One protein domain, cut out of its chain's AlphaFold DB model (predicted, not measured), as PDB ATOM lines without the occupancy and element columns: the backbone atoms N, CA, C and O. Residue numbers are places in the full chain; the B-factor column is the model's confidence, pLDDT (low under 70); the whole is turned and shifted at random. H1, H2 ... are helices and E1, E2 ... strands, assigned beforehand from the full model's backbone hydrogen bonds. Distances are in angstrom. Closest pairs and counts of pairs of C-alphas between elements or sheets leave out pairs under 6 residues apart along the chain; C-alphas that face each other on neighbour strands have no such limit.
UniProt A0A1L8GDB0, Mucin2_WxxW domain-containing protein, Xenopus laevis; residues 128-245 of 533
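This is residues 128 to 245 of the 533 residues of the protein "Mucin2_WxxW domain-containing protein" of Xenopus laevis (UniProt A0A1L8GDB0). Little regular structure is present: amid long loops, the antiparallel sheet E1-E5-E2 and the hairpin E3-E4 make a small sandwich, partly face to face, and residues 144 to 149 stick out at one end. The 118 printed residues, 37 in named elements, run H1 E1 H2 E2 E3 E4 E5, mixed in class. The whole is only just loose, close to compact, radius of gyration of the C-alphas 16.3 A, spanning 58 by 31 by 21 A.

E5, residues 237 to 244, measures 23.7 A, ending at C-alpha 244 (255.462, 217.985, 220.123); E2, 194 to 199, 17.3 A; E1, 155 to 157, 6.5 A. E3 is 214 to 217, 9.7 A; E4, 221 to 225, 13.3 A. H1, 128 to 132, 5.9 A, begins at (242.416, 207.705, 209.045); H2, 178 to 183, spans 8.5 A.

E5 is antiparallel to E2 (N 240 to O 196, 2.8 A) and E1 (N 156 to O 243, 2.8 A), as E3 is to E4 (N 217 to O 221, 2.9 A), within hydrogen-bond range. The closest C-alphas of E2 and E3, Val 195 and Gly 217, are 5.6 A apart. E1, H2, E2 form a split strand-helix-strand unit, E5 between its same-way strands, crossover right-handed. H1 and H2, not on that sheet, have every O i to N i+4 pair within range.

The farthest C-alphas, Arg 147 and Gly 169, are 58.7 A apart. The printed part has no cut; links H1 to E1, E1 to H2, E2 to E3 and E4 to E5 are long. pLDDT is under 70 at residues 128 to 155, 209 to 214 and 245.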
ATOM      1  N   THR A 128     241.466 207.912 207.942       32.69
ATOM      2  CA  THR A 128     242.416 207.705 209.045       32.69
ATOM      3  C   THR A 128     243.654 208.586 208.884       32.69
ATOM      4  O   THR A 128     244.075 209.199 209.857       32.69
ATOM      5  N   ILE A 129     244.194 208.757 207.670       32.06
ATOM      6  CA  ILE A 129     245.402 209.579 207.439       32.06
ATOM      7  C   ILE A 129     245.133 211.072 207.704       32.06
ATOM      8  O   ILE A 129     245.917 211.719 208.398       32.06
ATOM      9  N   LEU A 130     243.982 211.606 207.275       33.41
ATOM     10  CA  LEU A 130     243.595 212.997 207.570       33.41
ATOM     11  C   LEU A 130     243.155 213.226 209.029       33.41
ATOM     12  O   LEU A 130     243.165 214.365 209.488       33.41
ATOM     13  N   ARG A 131     242.819 212.165 209.777       33.97
ATOM     14  CA  ARG A 131     242.639 212.219 211.243       33.97
ATOM     15  C   ARG A 131     243.939 211.963 212.008       33.97
ATOM     16  O   ARG A 131     244.022 212.312 213.175       33.97
ATOM     17  N   SER A 132     244.960 211.390 211.369       38.56
ATOM     18  CA  SER A 132     246.255 211.120 212.000       38.56
ATOM     19  C   SER A 132     247.023 212.407 212.308       38.56
ATOM     20  O   SER A 132     247.780 212.440 213.262       38.56
ATOM     21  N   PHE A 133     246.754 213.510 211.600       40.84
ATOM     22  CA  PHE A 133     247.261 214.845 211.965       40.84
ATOM     23  C   PHE A 133     246.575 215.479 213.191       40.84
ATOM     24  O   PHE A 133     246.692 216.683 213.432       40.84
ATOM     25  N   ASP A 134     245.873 214.675 213.989       41.88
ATOM     26  CA  ASP A 134     245.361 215.077 215.288       41.88
ATOM     27  C   ASP A 134     246.492 215.478 216.244       41.88
ATOM     28  O   ASP A 134     247.536 214.827 216.350       41.88
ATOM     29  N   ARG A 135     246.187 216.457 217.101       44.56
ATOM     30  CA  ARG A 135     246.976 216.781 218.306       44.56
ATOM     31  C   ARG A 135     247.199 215.572 219.230       44.56
ATOM     32  O   ARG A 135     248.074 215.612 220.090       44.56
ATOM     33  N   ASN A 136     246.424 214.508 219.022       44.91
ATOM     34  CA  ASN A 136     246.506 213.231 219.711       44.91
ATOM     35  C   ASN A 136     247.729 212.376 219.324       44.91
ATOM     36  O   ASN A 136     248.000 211.439 220.059       44.91
ATOM     37  N   ILE A 137     248.505 212.669 218.264       52.72
ATOM     38  CA  ILE A 137     249.830 212.020 218.094       52.72
ATOM     39  C   ILE A 137     250.709 212.317 219.317       52.72
ATOM     40  O   ILE A 137     251.213 211.397 219.949       52.72
ATOM     41  N   CYS A 138     250.786 213.583 219.733       51.81
ATOM     42  CA  CYS A 138     251.527 213.981 220.933       51.81
ATOM     43  C   CYS A 138     250.877 213.499 222.243       51.81
ATOM     44  O   CYS A 138     251.546 213.441 223.266       51.81
ATOM     45  N   ALA A 139     249.593 213.119 222.220       44.84
ATOM     46  CA  ALA A 139     248.914 212.489 223.358       44.84
ATOM     47  C   ALA A 139     249.027 210.951 223.367       44.84
ATOM     48  O   ALA A 139     248.592 210.327 224.323       44.84
ATOM     49  N   LYS A 140     249.606 210.326 222.330       40.69
ATOM     50  CA  LYS A 140     249.903 208.882 222.302       40.69
ATOM     51  C   LYS A 140     251.277 208.536 222.888       40.69
ATOM     52  O   LYS A 140     251.614 207.363 222.953       40.69
ATOM     53  N   SER A 141     252.042 209.541 223.321       37.91
ATOM     54  CA  SER A 141     253.303 209.354 224.053       37.91
ATOM     55  C   SER A 141     253.104 209.121 225.556       37.91
ATOM     56  O   SER A 141     254.041 208.691 226.214       37.91
ATOM     57  N   PHE A 142     251.915 209.411 226.096       33.06
ATOM     58  CA  PHE A 142     251.539 209.148 227.487       33.06
ATOM     59  C   PHE A 142     250.032 208.887 227.554       33.06
ATOM     60  O   PHE A 142     249.245 209.833 227.524       33.06
ATOM     61  N   ASP A 143     249.626 207.621 227.681       24.72
ATOM     62  CA  ASP A 143     248.263 207.272 228.107       24.72
ATOM     63  C   ASP A 143     248.315 206.594 229.478       24.72
ATOM     64  O   ASP A 143     248.067 205.401 229.645       24.72
ATOM     65  N   PHE A 144     248.678 207.397 230.476       28.70
ATOM     66  CA  PHE A 144     248.317 207.139 231.859       28.70
ATOM     67  C   PHE A 144     247.394 208.262 232.309       28.70
ATOM     68  O   PHE A 144     247.828 209.404 232.447       28.70
ATOM     69  N   ASP A 145     246.134 207.937 232.591       28.66
ATOM     70  CA  ASP A 145     245.491 208.579 233.728       28.66
ATOM     71  C   ASP A 145     244.417 207.719 234.395       28.66
ATOM     72  O   ASP A 145     243.482 207.200 233.775       28.66
ATOM     73  N   ILE A 146     244.489 207.697 235.723       40.66
ATOM     74  CA  ILE A 146     243.461 207.155 236.599       40.66
ATOM     75  C   ILE A 146     242.332 208.208 236.730       40.66
ATOM     76  O   ILE A 146     242.150 208.839 237.771       40.66
ATOM     77  N   ARG A 147     241.497 208.284 235.671       44.72
ATOM     78  CA  ARG A 147     240.189 208.991 235.543       44.72
ATOM     79  C   ARG A 147     240.141 210.418 234.918       44.72
ATOM     80  O   ARG A 147     239.300 211.216 235.332       44.72
ATOM     81  N   SER A 148     240.857 210.657 233.806       45.00
ATOM     82  CA  SER A 148     240.760 211.746 232.784       45.00
ATOM     83  C   SER A 148     241.763 212.933 232.731       45.00
ATOM     84  O   SER A 148     241.621 213.787 231.850       45.00
ATOM     85  N   ARG A 149     242.825 212.999 233.542       39.41
ATOM     86  CA  ARG A 149     243.913 214.002 233.430       39.41
ATOM     87  C   ARG A 149     244.948 213.667 232.343       39.41
ATOM     88  O   ARG A 149     246.074 213.288 232.635       39.41
ATOM     89  N   ARG A 150     244.606 213.887 231.070       40.66
ATOM     90  CA  ARG A 150     245.597 213.819 229.976       40.66
ATOM     91  C   ARG A 150     246.717 214.847 230.180       40.66
ATOM     92  O   ARG A 150     246.443 216.049 230.128       40.66
ATOM     93  N   ILE A 151     247.970 214.397 230.266       40.44
ATOM     94  CA  ILE A 151     249.126 215.254 229.976       40.44
ATOM     95  C   ILE A 151     249.163 215.450 228.458       40.44
ATOM     96  O   ILE A 151     249.712 214.651 227.703       40.44
ATOM     97  N   LEU A 152     248.515 216.513 227.986       45.97
ATOM     98  CA  LEU A 152     248.645 216.936 226.599       45.97
ATOM     99  C   LEU A 152     250.031 217.552 226.418       45.97
ATOM    100  O   LEU A 152     250.182 218.750 226.650       45.97
ATOM    101  N   VAL A 153     251.014 216.762 225.965       53.41
ATOM    102  CA  VAL A 153     252.273 217.314 225.440       53.41
ATOM    103  C   VAL A 153     251.889 218.326 224.353       53.41
ATOM    104  O   VAL A 153     251.254 217.929 223.363       53.41
ATOM    105  N   PRO A 154     252.164 219.634 224.535       61.22
ATOM    106  CA  PRO A 154     251.612 220.640 223.647       61.22
ATOM    107  C   PRO A 154     252.078 220.388 222.211       61.22
ATOM    108  O   PRO A 154     253.259 220.227 221.926       61.22
ATOM    109  N   SER A 155     251.127 220.295 221.289       69.75
ATOM    110  CA  SER A 155     251.388 219.922 219.902       69.75
ATOM    111  C   SER A 155     251.312 221.141 218.998       69.75
ATOM    112  O   SER A 155     250.287 221.828 218.923       69.75
ATOM    113  N   ARG A 156     252.404 221.411 218.283       78.88
ATOM    114  CA  ARG A 156     252.504 222.510 217.329       78.88
ATOM    115  C   ARG A 156     252.603 221.957 215.915       78.88
ATOM    116  O   ARG A 156     253.641 221.466 215.480       78.88
ATOM    117  N   ILE A 157     251.502 222.092 215.187       79.50
ATOM    118  CA  ILE A 157     251.481 221.935 213.735       79.50
ATOM    119  C   ILE A 157     252.007 223.241 213.133       79.50
ATOM    120  O   ILE A 157     251.525 224.328 213.464       79.50
ATOM    121  N   SER A 158     253.013 223.138 212.273       85.81
ATOM    122  CA  SER A 158     253.557 224.273 211.523       85.81
ATOM    123  C   SER A 158     252.588 224.769 210.437       85.81
ATOM    124  O   SER A 158     251.588 224.126 210.101       85.81
ATOM    125  N   ARG A 159     252.876 225.947 209.869       89.25
ATOM    126  CA  ARG A 159     252.274 226.339 208.586       89.25
ATOM    127  C   ARG A 159     252.795 225.432 207.466       89.25
ATOM    128  O   ARG A 159     253.736 224.677 207.674       89.25
ATOM    129  N   TRP A 160     252.197 225.533 206.285       92.00
ATOM    130  CA  TRP A 160     252.821 224.962 205.097       92.00
ATOM    131  C   TRP A 160     254.113 225.728 204.759       92.00
ATOM    132  O   TRP A 160     254.181 226.961 204.898       92.00
ATOM    133  N   PHE A 161     255.135 224.976 204.369       93.88
ATOM    134  CA  PHE A 161     256.409 225.449 203.851       93.88
ATOM    135  C   PHE A 161     256.518 225.037 202.380       93.88
ATOM    136  O   PHE A 161     256.232 223.894 202.034       93.88
ATOM    137  N   ASN A 162     256.863 226.020 201.554       93.62
ATOM    138  CA  ASN A 162     257.213 225.924 200.140       93.62
ATOM    139  C   ASN A 162     258.410 226.875 199.990       93.62
ATOM    140  O   ASN A 162     258.238 228.047 199.643       93.62
ATOM    141  N   VAL A 163     259.566 226.441 200.501       92.88
ATOM    142  CA  VAL A 163     260.815 227.225 200.536       92.88
ATOM    143  C   VAL A 163     261.697 226.937 199.325       92.88
ATOM    144  O   VAL A 163     262.478 227.791 198.915       92.88
ATOM    145  N   TYR A 164     261.552 225.757 198.730       88.94
ATOM    146  CA  TYR A 164     262.207 225.375 197.496       88.94
ATOM    147  C   TYR A 164     261.276 225.632 196.300       88.94
ATOM    148  O   TYR A 164     260.087 225.934 196.436       88.94
ATOM    149  N   ARG A 165     261.846 225.621 195.093       86.94
ATOM    150  CA  ARG A 165     261.095 225.748 193.842       86.94
ATOM    151  C   ARG A 165     261.528 224.672 192.858       86.94
ATOM    152  O   ARG A 165     262.736 224.517 192.687       86.94
ATOM    153  N   PRO A 166     260.595 224.023 192.136       91.38
ATOM    154  CA  PRO A 166     260.936 222.998 191.159       91.38
ATOM    155  C   PRO A 166     261.984 223.477 190.154       91.38
ATOM    156  O   PRO A 166     261.751 224.399 189.365       91.38
ATOM    157  N   THR A 167     263.150 222.840 190.180       92.06
ATOM    158  CA  THR A 167     264.259 223.119 189.266       92.06
ATOM    159  C   THR A 167     264.217 222.174 188.068       92.06
ATOM    160  O   THR A 167     263.803 221.022 188.163       92.06
ATOM    161  N   SER A 168     264.623 222.669 186.896       88.62
ATOM    162  CA  SER A 168     264.678 221.879 185.656       88.62
ATOM    163  C   SER A 168     266.006 221.129 185.506       88.62
ATOM    164  O   SER A 168     267.026 221.559 186.035       88.62
ATOM    165  N   GLY A 169     266.009 220.060 184.703       87.25
ATOM    166  CA  GLY A 169     267.193 219.229 184.432       87.25
ATOM    167  C   GLY A 169     267.249 217.962 185.297       87.25
ATOM    168  O   GLY A 169     266.498 217.862 186.264       87.25
ATOM    169  N   PRO A 170     268.093 216.971 184.958       84.94
ATOM    170  CA  PRO A 170     268.086 215.656 185.613       84.94
ATOM    171  C   PRO A 170     268.460 215.713 187.102       84.94
ATOM    172  O   PRO A 170     267.834 215.024 187.903       84.94
ATOM    173  N   ASP A 171     269.406 216.581 187.469       87.81
ATOM    174  CA  ASP A 171     269.818 216.833 188.862       87.81
ATOM    175  C   ASP A 171     268.911 217.850 189.583       87.81
ATOM    176  O   ASP A 171     269.134 218.182 190.745       87.81
ATOM    177  N   GLY A 172     267.901 218.375 188.882       89.94
ATOM    178  CA  GLY A 172     266.868 219.224 189.459       89.94
ATOM    179  C   GLY A 172     265.794 218.418 190.188       89.94
ATOM    180  O   GLY A 172     265.762 217.186 190.164       89.94
ATOM    181  N   GLY A 173     264.870 219.131 190.816       93.06
ATOM    182  CA  GLY A 173     263.815 218.542 191.625       93.06
ATOM    183  C   GLY A 173     263.110 219.583 192.482       93.06
ATOM    184  O   GLY A 173     263.241 220.784 192.237       93.06
ATOM    185  N   ASP A 174     262.387 219.109 193.490       93.06
ATOM    186  CA  ASP A 174     261.756 219.935 194.514       93.06
ATOM    187  C   ASP A 174     262.041 219.363 195.911       93.06
ATOM    188  O   ASP A 174     261.898 218.159 196.143       93.06
ATOM    189  N   PHE A 175     262.512 220.212 196.825       92.69
ATOM    190  CA  PHE A 175     263.251 219.786 198.019       92.69
ATOM    191  C   PHE A 175     262.815 220.561 199.268       92.69
ATOM    192  O   PHE A 175     263.557 221.376 199.819       92.69
ATOM    193  N   GLU A 176     261.614 220.272 199.755       94.75
ATOM    194  CA  GLU A 176     261.098 220.781 201.031       94.75
ATOM    195  C   GLU A 176     261.699 220.011 202.228       94.75
ATOM    196  O   GLU A 176     260.996 219.374 203.024       94.75
ATOM    197  N   THR A 177     263.031 220.031 202.335       93.25
ATOM    198  CA  THR A 177     263.780 219.355 203.401       93.25
ATOM    199  C   THR A 177     263.828 220.191 204.676       93.25
ATOM    200  O   THR A 177     263.768 221.422 204.644       93.25
ATOM    201  N   PHE A 178     264.002 219.546 205.831       90.75
ATOM    202  CA  PHE A 178     264.153 220.279 207.096       90.75
ATOM    203  C   PHE A 178     265.392 221.181 207.123       90.75
ATOM    204  O   PHE A 178     265.386 222.192 207.819       90.75
ATOM    205  N   GLU A 179     266.442 220.828 206.380       93.94
ATOM    206  CA  GLU A 179     267.634 221.661 206.216       93.94
ATOM    207  C   GLU A 179     267.306 222.939 205.437       93.94
ATOM    208  O   GLU A 179     267.532 224.030 205.955       93.94
ATOM    209  N   ASN A 180     266.663 222.823 204.269       93.56
ATOM    210  CA  ASN A 180     266.258 223.972 203.452       93.56
ATOM    211  C   ASN A 180     265.285 224.893 204.210       93.56
ATOM    212  O   ASN A 180     265.422 226.115 204.185       93.56
ATOM    213  N   ILE A 181     264.339 224.320 204.961       93.19
ATOM    214  CA  ILE A 181     263.367 225.077 205.767       93.19
ATOM    215  C   ILE A 181     264.055 225.829 206.918       93.19
ATOM    216  O   ILE A 181     263.700 226.975 207.202       93.19
ATOM    217  N   ARG A 182     265.063 225.226 207.563       91.44
ATOM    218  CA  ARG A 182     265.883 225.905 208.582       91.44
ATOM    219  C   ARG A 182     266.785 226.980 207.965       91.44
ATOM    220  O   ARG A 182     266.929 228.040 208.570       91.44
ATOM    221  N   ALA A 183     267.336 226.746 206.771       93.31
ATOM    222  CA  ALA A 183     268.151 227.715 206.034       93.31
ATOM    223  C   ALA A 183     267.354 228.973 205.638       93.31
ATOM    224  O   ALA A 183     267.859 230.083 205.793       93.31
ATOM    225  N   GLU A 184     266.076 228.821 205.273       93.12
ATOM    226  CA  GLU A 184     265.125 229.927 205.042       93.12
ATOM    227  C   GLU A 184     264.652 230.607 206.358       93.12
ATOM    228  O   GLU A 184     263.715 231.411 206.392       93.12
ATOM    229  N   GLY A 185     265.286 230.282 207.491       90.31
ATOM    230  CA  GLY A 185     265.039 230.896 208.794       90.31
ATOM    231  C   GLY A 185     263.761 230.420 209.486       90.31
ATOM    232  O   GLY A 185     263.179 231.162 210.280       90.31
ATOM    233  N   HIS A 186     263.260 229.218 209.181       88.56
ATOM    234  CA  HIS A 186     262.061 228.674 209.821       88.56
ATOM    235  C   HIS A 186     262.403 227.605 210.866       88.56
ATOM    236  O   HIS A 186     263.194 226.693 210.640       88.56
ATOM    237  N   ALA A 187     261.762 227.692 212.035       84.56
ATOM    238  CA  ALA A 187     261.974 226.733 213.112       84.56
ATOM    239  C   ALA A 187     261.320 225.373 212.800       84.56
ATOM    240  O   ALA A 187     260.095 225.273 212.687       84.56
ATOM    241  N   VAL A 188     262.145 224.326 212.745       86.50
ATOM    242  CA  VAL A 188     261.743 222.913 212.687       86.50
ATOM    243  C   VAL A 188     262.340 222.207 213.901       86.50
ATOM    244  O   VAL A 188     263.548 222.310 214.116       86.50
ATOM    245  N   CYS A 189     261.512 221.497 214.677       81.75
ATOM    246  CA  CYS A 189     261.955 220.725 215.846       81.75
ATOM    247  C   CYS A 189     263.055 219.705 215.498       81.75
ATOM    248  O   CYS A 189     263.222 219.335 214.333       81.75
ATOM    249  N   SER A 190     263.810 219.253 216.502       83.00
ATOM    250  CA  SER A 190     264.821 218.202 216.335       83.00
ATOM    251  C   SER A 190     264.180 216.843 216.030       83.00
ATOM    252  O   SER A 190     264.672 216.148 215.149       83.00
ATOM    253  N   ALA A 191     263.042 216.521 216.662       79.25
ATOM    254  CA  ALA A 191     262.286 215.284 216.434       79.25
ATOM    255  C   ALA A 191     260.855 215.523 215.879       79.25
ATOM    256  O   ALA A 191     259.879 215.515 216.642       79.25
ATOM    257  N   PRO A 192     260.689 215.729 214.554       85.12
ATOM    258  CA  PRO A 192     259.385 215.733 213.887       85.12
ATOM    259  C   PRO A 192     258.610 214.430 214.109       85.12
ATOM    260  O   PRO A 192     259.127 213.345 213.873       85.12
ATOM    261  N   GLN A 193     257.343 214.533 214.513       82.62
ATOM    262  CA  GLN A 193     256.508 213.366 214.844       82.62
ATOM    263  C   GLN A 193     255.594 212.937 213.697       82.62
ATOM    264  O   GLN A 193     255.206 211.777 213.595       82.62
ATOM    265  N   ALA A 194     255.247 213.871 212.813       82.44
ATOM    266  CA  ALA A 194     254.589 213.561 211.553       82.44
ATOM    267  C   ALA A 194     254.923 214.614 210.499       82.44
ATOM    268  O   ALA A 194     255.134 215.792 210.801       82.44
ATOM    269  N   VAL A 195     254.906 214.175 209.246       86.12
ATOM    270  CA  VAL A 195     255.075 215.007 208.061       86.12
ATOM    271  C   VAL A 195     253.879 214.781 207.139       86.12
ATOM    272  O   VAL A 195     253.462 213.650 206.907       86.12
ATOM    273  N   SER A 196     253.298 215.873 206.651       89.19
ATOM    274  CA  SER A 196     252.297 215.880 205.591       89.19
ATOM    275  C   SER A 196     252.880 216.651 204.428       89.19
ATOM    276  O   SER A 196     253.384 217.755 204.625       89.19
ATOM    277  N   CYS A 197     252.793 216.094 203.230       89.88
ATOM    278  CA  CYS A 197     253.212 216.768 202.013       89.88
ATOM    279  C   CYS A 197     252.064 216.738 201.004       89.88
ATOM    280  O   CYS A 197     251.268 215.794 200.993       89.88
ATOM    281  N   ARG A 198     251.957 217.773 200.172       88.50
ATOM    282  CA  ARG A 198     250.938 217.880 199.117       88.50
ATOM    283  C   ARG A 198     251.429 218.754 197.971       88.50
ATOM    284  O   ARG A 198     252.421 219.460 198.113       88.50
ATOM    285  N   LEU A 199     250.714 218.739 196.851       87.50
ATOM    286  CA  LEU A 199     250.944 219.673 195.748       87.50
ATOM    287  C   LEU A 199     250.400 221.064 196.089       87.50
ATOM    288  O   LEU A 199     249.259 221.182 196.536       87.50
ATOM    289  N   VAL A 200     251.152 222.120 195.765       89.38
ATOM    290  CA  VAL A 200     250.703 223.519 195.914       89.38
ATOM    291  C   VAL A 200     249.478 223.799 195.036       89.38
ATOM    292  O   VAL A 200     248.510 224.418 195.473       89.38
ATOM    293  N   ARG A 201     249.492 223.315 193.785       83.75
ATOM    294  CA  ARG A 201     248.407 223.550 192.810       83.75
ATOM    295  C   ARG A 201     247.191 222.643 192.983       83.75
ATOM    296  O   ARG A 201     246.102 223.018 192.560       83.75
ATOM    297  N   PHE A 202     247.376 221.457 193.561       80.81
ATOM    298  CA  PHE A 202     246.338 220.429 193.675       80.81
ATOM    299  C   PHE A 202     246.341 219.797 195.080       80.81
ATOM    300  O   PHE A 202     246.599 218.601 195.218       80.81
ATOM    301  N   PRO A 203     246.072 220.589 196.135       82.81
ATOM    302  CA  PRO A 203     246.258 220.174 197.527       82.81
ATOM    303  C   PRO A 203     245.331 219.041 197.988       82.81
ATOM    304  O   PRO A 203     245.617 218.412 199.006       82.81
ATOM    305  N   ASP A 204     244.236 218.797 197.263       82.00
ATOM    306  CA  ASP A 204     243.250 217.749 197.550       82.00
ATOM    307  C   ASP A 204     243.573 216.408 196.862       82.00
ATOM    308  O   ASP A 204     242.878 215.415 197.088       82.00
ATOM    309  N   ILE A 205     244.611 216.356 196.015       75.88
ATOM    310  CA  ILE A 205     245.111 215.106 195.433       75.88
ATOM    311  C   ILE A 205     246.136 214.514 196.411       75.88
ATOM    312  O   ILE A 205     247.210 215.096 196.580       75.88
ATOM    313  N   PRO A 206     245.842 213.376 197.067       75.44
ATOM    314  CA  PRO A 206     246.794 212.748 197.967       75.44
ATOM    315  C   PRO A 206     247.945 212.117 197.166       75.44
ATOM    316  O   PRO A 206     247.762 211.643 196.040       75.44
ATOM    317  N   LEU A 207     249.149 212.151 197.743       76.44
ATOM    318  CA  LEU A 207     250.395 211.809 197.044       76.44
ATOM    319  C   LEU A 207     250.487 210.340 196.606       76.44
ATOM    320  O   LEU A 207     251.185 210.040 195.645       76.44
ATOM    321  N   ASP A 208     249.754 209.440 197.259       71.81
ATOM    322  CA  ASP A 208     249.646 208.017 196.910       71.81
ATOM    323  C   ASP A 208     248.921 207.766 195.574       71.81
ATOM    324  O   ASP A 208     249.046 206.690 194.989       71.81
ATOM    325  N   LYS A 209     248.170 208.756 195.073       69.75
ATOM    326  CA  LYS A 209     247.510 208.719 193.756       69.75
ATOM    327  C   LYS A 209     248.348 209.345 192.645       69.75
ATOM    328  O   LYS A 209     247.926 209.320 191.488       69.75
ATOM    329  N   LEU A 210     249.511 209.906 192.973       67.88
ATOM    330  CA  LEU A 210     250.488 210.353 191.990       67.88
ATOM    331  C   LEU A 210     251.379 209.168 191.603       67.88
ATOM    332  O   LEU A 210     251.825 208.413 192.460       67.88
ATOM    333  N   TYR A 211     251.672 209.016 190.312       59.59
ATOM    334  CA  TYR A 211     252.540 207.948 189.787       59.59
ATOM    335  C   TYR A 211     254.044 208.235 190.008       59.59
ATOM    336  O   TYR A 211     254.907 207.672 189.340       59.59
ATOM    337  N   TYR A 212     254.358 209.156 190.916       62.62
ATOM    338  CA  TYR A 212     255.671 209.765 191.073       62.62
ATOM    339  C   TYR A 212     256.410 209.205 192.289       62.62
ATOM    340  O   TYR A 212     255.807 208.811 193.291       62.62
ATOM    341  N   THR A 213     257.737 209.156 192.183       59.38
ATOM    342  CA  THR A 213     258.608 208.676 193.257       59.38
ATOM    343  C   THR A 213     259.055 209.880 194.075       59.38
ATOM    344  O   THR A 213     260.066 210.508 193.754       59.38
ATOM    345  N   GLN A 214     258.284 210.226 195.106       67.69
ATOM    346  CA  GLN A 214     258.657 211.241 196.094       67.69
ATOM    347  C   GLN A 214     258.795 210.624 197.484       67.69
ATOM    348  O   GLN A 214     257.942 209.848 197.921       67.69
ATOM    349  N   GLU A 215     259.841 211.014 198.204       81.25
ATOM    350  CA  GLU A 215     259.951 210.738 199.630       81.25
ATOM    351  C   GLU A 215     259.267 211.866 200.407       81.25
ATOM    352  O   GLU A 215     259.487 213.044 200.136       81.25
ATOM    353  N   CYS A 216     258.420 211.506 201.368       87.06
ATOM    354  CA  CYS A 216     257.749 212.428 202.283       87.06
ATOM    355  C   CYS A 216     257.748 211.766 203.665       87.06
ATOM    356  O   CYS A 216     257.008 210.808 203.890       87.06
ATOM    357  N   GLY A 217     258.615 212.218 204.574       81.81
ATOM    358  CA  GLY A 217     258.871 211.497 205.820       81.81
ATOM    359  C   GLY A 217     259.549 212.311 206.918       81.81
ATOM    360  O   GLY A 217     260.147 213.360 206.686       81.81
ATOM    361  N   VAL A 218     259.456 211.793 208.145       84.81
ATOM    362  CA  VAL A 218     259.970 212.425 209.377       84.81
ATOM    363  C   VAL A 218     261.498 212.430 209.502       84.81
ATOM    364  O   VAL A 218     262.014 213.063 210.414       84.81
ATOM    365  N   SER A 219     262.222 211.758 208.602       86.19
ATOM    366  CA  SER A 219     263.689 211.732 208.568       86.19
ATOM    367  C   SER A 219     264.286 213.012 207.977       86.19
ATOM    368  O   SER A 219     265.172 213.608 208.581       86.19
ATOM    369  N   GLN A 220     263.794 213.447 206.811       88.19
ATOM    370  CA  GLN A 220     264.402 214.544 206.044       88.19
ATOM    371  C   GLN A 220     263.424 215.591 205.487       88.19
ATOM    372  O   GLN A 220     263.872 216.648 205.045       88.19
ATOM    373  N   GLY A 221     262.110 215.359 205.556       91.31
ATOM    374  CA  GLY A 221     261.086 216.235 204.978       91.31
ATOM    375  C   GLY A 221     260.526 215.663 203.678       91.31
ATOM    376  O   GLY A 221     260.163 214.485 203.644       91.31
ATOM    377  N   LEU A 222     260.436 216.484 202.627       91.94
ATOM    378  CA  LEU A 222     260.095 216.031 201.276       91.94
ATOM    379  C   LEU A 222     261.280 216.169 200.321       91.94
ATOM    380  O   LEU A 222     261.959 217.194 200.286       91.94
ATOM    381  N   VAL A 223     261.478 215.121 199.523       92.44
ATOM    382  CA  VAL A 223     262.474 215.043 198.455       92.44
ATOM    383  C   VAL A 223     261.801 214.489 197.203       92.44
ATOM    384  O   VAL A 223     261.326 213.352 197.180       92.44
ATOM    385  N   CYS A 224     261.781 215.295 196.144       90.06
ATOM    386  CA  CYS A 224     261.459 214.872 194.791       90.06
ATOM    387  C   CYS A 224     262.658 215.180 193.890       90.06
ATOM    388  O   CYS A 224     263.060 216.331 193.766       90.06
ATOM    389  N   GLU A 225     263.206 214.165 193.223       90.62
ATOM    390  CA  GLU A 225     264.284 214.329 192.239       90.62
ATOM    391  C   GLU A 225     263.751 214.051 190.831       90.62
ATOM    392  O   GLU A 225     263.068 213.043 190.620       90.62
ATOM    393  N   ASN A 226     264.091 214.893 189.849       90.25
ATOM    394  CA  ASN A 226     263.633 214.739 188.463       90.25
ATOM    395  C   ASN A 226     264.089 213.404 187.858       90.25
ATOM    396  O   ASN A 226     263.301 212.722 187.206       90.25
ATOM    397  N   LYS A 227     265.327 212.973 188.144       89.12
ATOM    398  CA  LYS A 227     265.867 211.673 187.704       89.12
ATOM    399  C   LYS A 227     265.014 210.457 188.126       89.12
ATOM    400  O   LYS A 227     265.085 209.422 187.470       89.12
ATOM    401  N   ASN A 228     264.189 210.587 189.172       85.31
ATOM    402  CA  ASN A 228     263.316 209.520 189.680       85.31
ATOM    403  C   ASN A 228     261.890 209.564 189.078       85.31
ATOM    404  O   ASN A 228     261.089 208.674 189.361       85.31
ATOM    405  N   GLN A 229     261.570 210.562 188.237       78.50
ATOM    406  CA  GLN A 229     260.257 210.727 187.579       78.50
ATOM    407  C   GLN A 229     260.232 210.227 186.119       78.50
ATOM    408  O   GLN A 229     259.253 210.413 185.394       78.50
ATOM    409  N   GLY A 230     261.307 209.578 185.659       78.31
ATOM    410  CA  GLY A 230     261.415 209.051 184.299       78.31
ATOM    411  C   GLY A 230     261.581 210.157 183.255       78.31
ATOM    412  O   GLY A 230     262.682 210.670 183.079       78.31
ATOM    413  N   ASN A 231     260.501 210.486 182.540       72.88
ATOM    414  CA  ASN A 231     260.486 211.551 181.525       72.88
ATOM    415  C   ASN A 231     259.885 212.873 182.037       72.88
ATOM    416  O   ASN A 231     260.002 213.885 181.344       72.88
ATOM    417  N   ASP A 232     259.226 212.860 183.197       78.06
ATOM    418  CA  ASP A 232     258.589 214.042 183.779       78.06
ATOM    419  C   ASP A 232     259.554 214.799 184.709       78.06
ATOM    420  O   ASP A 232     260.654 214.340 185.023       78.06
ATOM    421  N   SER A 233     259.145 215.985 185.160       86.62
ATOM    422  CA  SER A 233     259.829 216.742 186.212       86.62
ATOM    423  C   SER A 233     258.980 216.787 187.477       86.62
ATOM    424  O   SER A 233     257.750 216.733 187.413       86.62
ATOM    425  N   CYS A 234     259.626 216.975 188.622       88.88
ATOM    426  CA  CYS A 234     258.962 217.260 189.882       88.88
ATOM    427  C   CYS A 234     258.001 218.449 189.760       88.88
ATOM    428  O   CYS A 234     258.259 219.439 189.069       88.88
ATOM    429  N   LEU A 235     256.864 218.313 190.435       87.50
ATOM    430  CA  LEU A 235     255.868 219.365 190.595       87.50
ATOM    431  C   LEU A 235     256.222 220.244 191.810       87.50
ATOM    432  O   LEU A 235     257.164 219.947 192.529       87.50
ATOM    433  N   ASP A 236     255.465 221.326 192.012       89.69
ATOM    434  CA  ASP A 236     255.601 222.261 193.143       89.69
ATOM    435  C   ASP A 236     254.860 221.687 194.361       89.69
ATOM    436  O   ASP A 236     253.620 221.595 194.354       89.69
ATOM    437  N   TYR A 237     255.611 221.260 195.375       89.94
ATOM    438  CA  TYR A 237     255.112 220.658 196.607       89.94
ATOM    439  C   TYR A 237     255.208 221.623 197.792       89.94
ATOM    440  O   TYR A 237     255.957 222.595 197.800       89.94
ATOM    441  N   GLU A 238     254.429 221.345 198.832       93.38
ATOM    442  CA  GLU A 238     254.582 221.984 200.133       93.38
ATOM    443  C   GLU A 238     254.465 220.962 201.264       93.38
ATOM    444  O   GLU A 238     253.739 219.966 201.166       93.38
ATOM    445  N   ILE A 239     255.182 221.227 202.356       92.38
ATOM    446  CA  ILE A 239     255.278 220.364 203.535       92.38
ATOM    447  C   ILE A 239     254.699 221.034 204.782       92.38
ATOM    448  O   ILE A 239     254.789 222.245 204.982       92.38
ATOM    449  N   LYS A 240     254.112 220.226 205.657       91.12
ATOM    450  CA  LYS A 240     253.643 220.598 206.988       91.12
ATOM    451  C   LYS A 240     254.152 219.584 207.999       91.12
ATOM    452  O   LYS A 240     253.982 218.378 207.845       91.12
ATOM    453  N   ILE A 241     254.744 220.110 209.059       89.00
ATOM    454  CA  ILE A 241     255.467 219.357 210.082       89.00
ATOM    455  C   ILE A 241     254.697 219.444 211.402       89.00
ATOM    456  O   ILE A 241     254.302 220.541 211.819       89.00
ATOM    457  N   LEU A 242     254.490 218.302 212.056       84.12
ATOM    458  CA  LEU A 242     253.992 218.208 213.424       84.12
ATOM    459  C   LEU A 242     255.170 218.044 214.391       84.12
ATOM    460  O   LEU A 242     255.925 217.077 214.302       84.12
ATOM    461  N   CYS A 243     255.266 218.960 215.351       83.44
ATOM    462  CA  CYS A 243     256.189 218.890 216.478       83.44
ATOM    463  C   CYS A 243     255.402 218.750 217.789       83.44
ATOM    464  O   CYS A 243     254.377 219.416 217.967       83.44
ATOM    465  N   CYS A 244     255.903 217.951 218.728       77.69
ATOM    466  CA  CYS A 244     255.462 217.985 220.123       77.69
ATOM    467  C   CYS A 244     256.467 218.827 220.920       77.69
ATOM    468  O   CYS A 244     257.671 218.614 220.811       77.69
ATOM    469  N   THR A 245     256.000 219.800 221.698       63.50
ATOM    470  CA  THR A 245     256.857 220.601 222.579       63.50
ATOM    471  C   THR A 245     256.870 219.968 223.963       63.50
ATOM    472  O   THR A 245     255.972 220.210 224.765       63.50
TER     473      THR A 245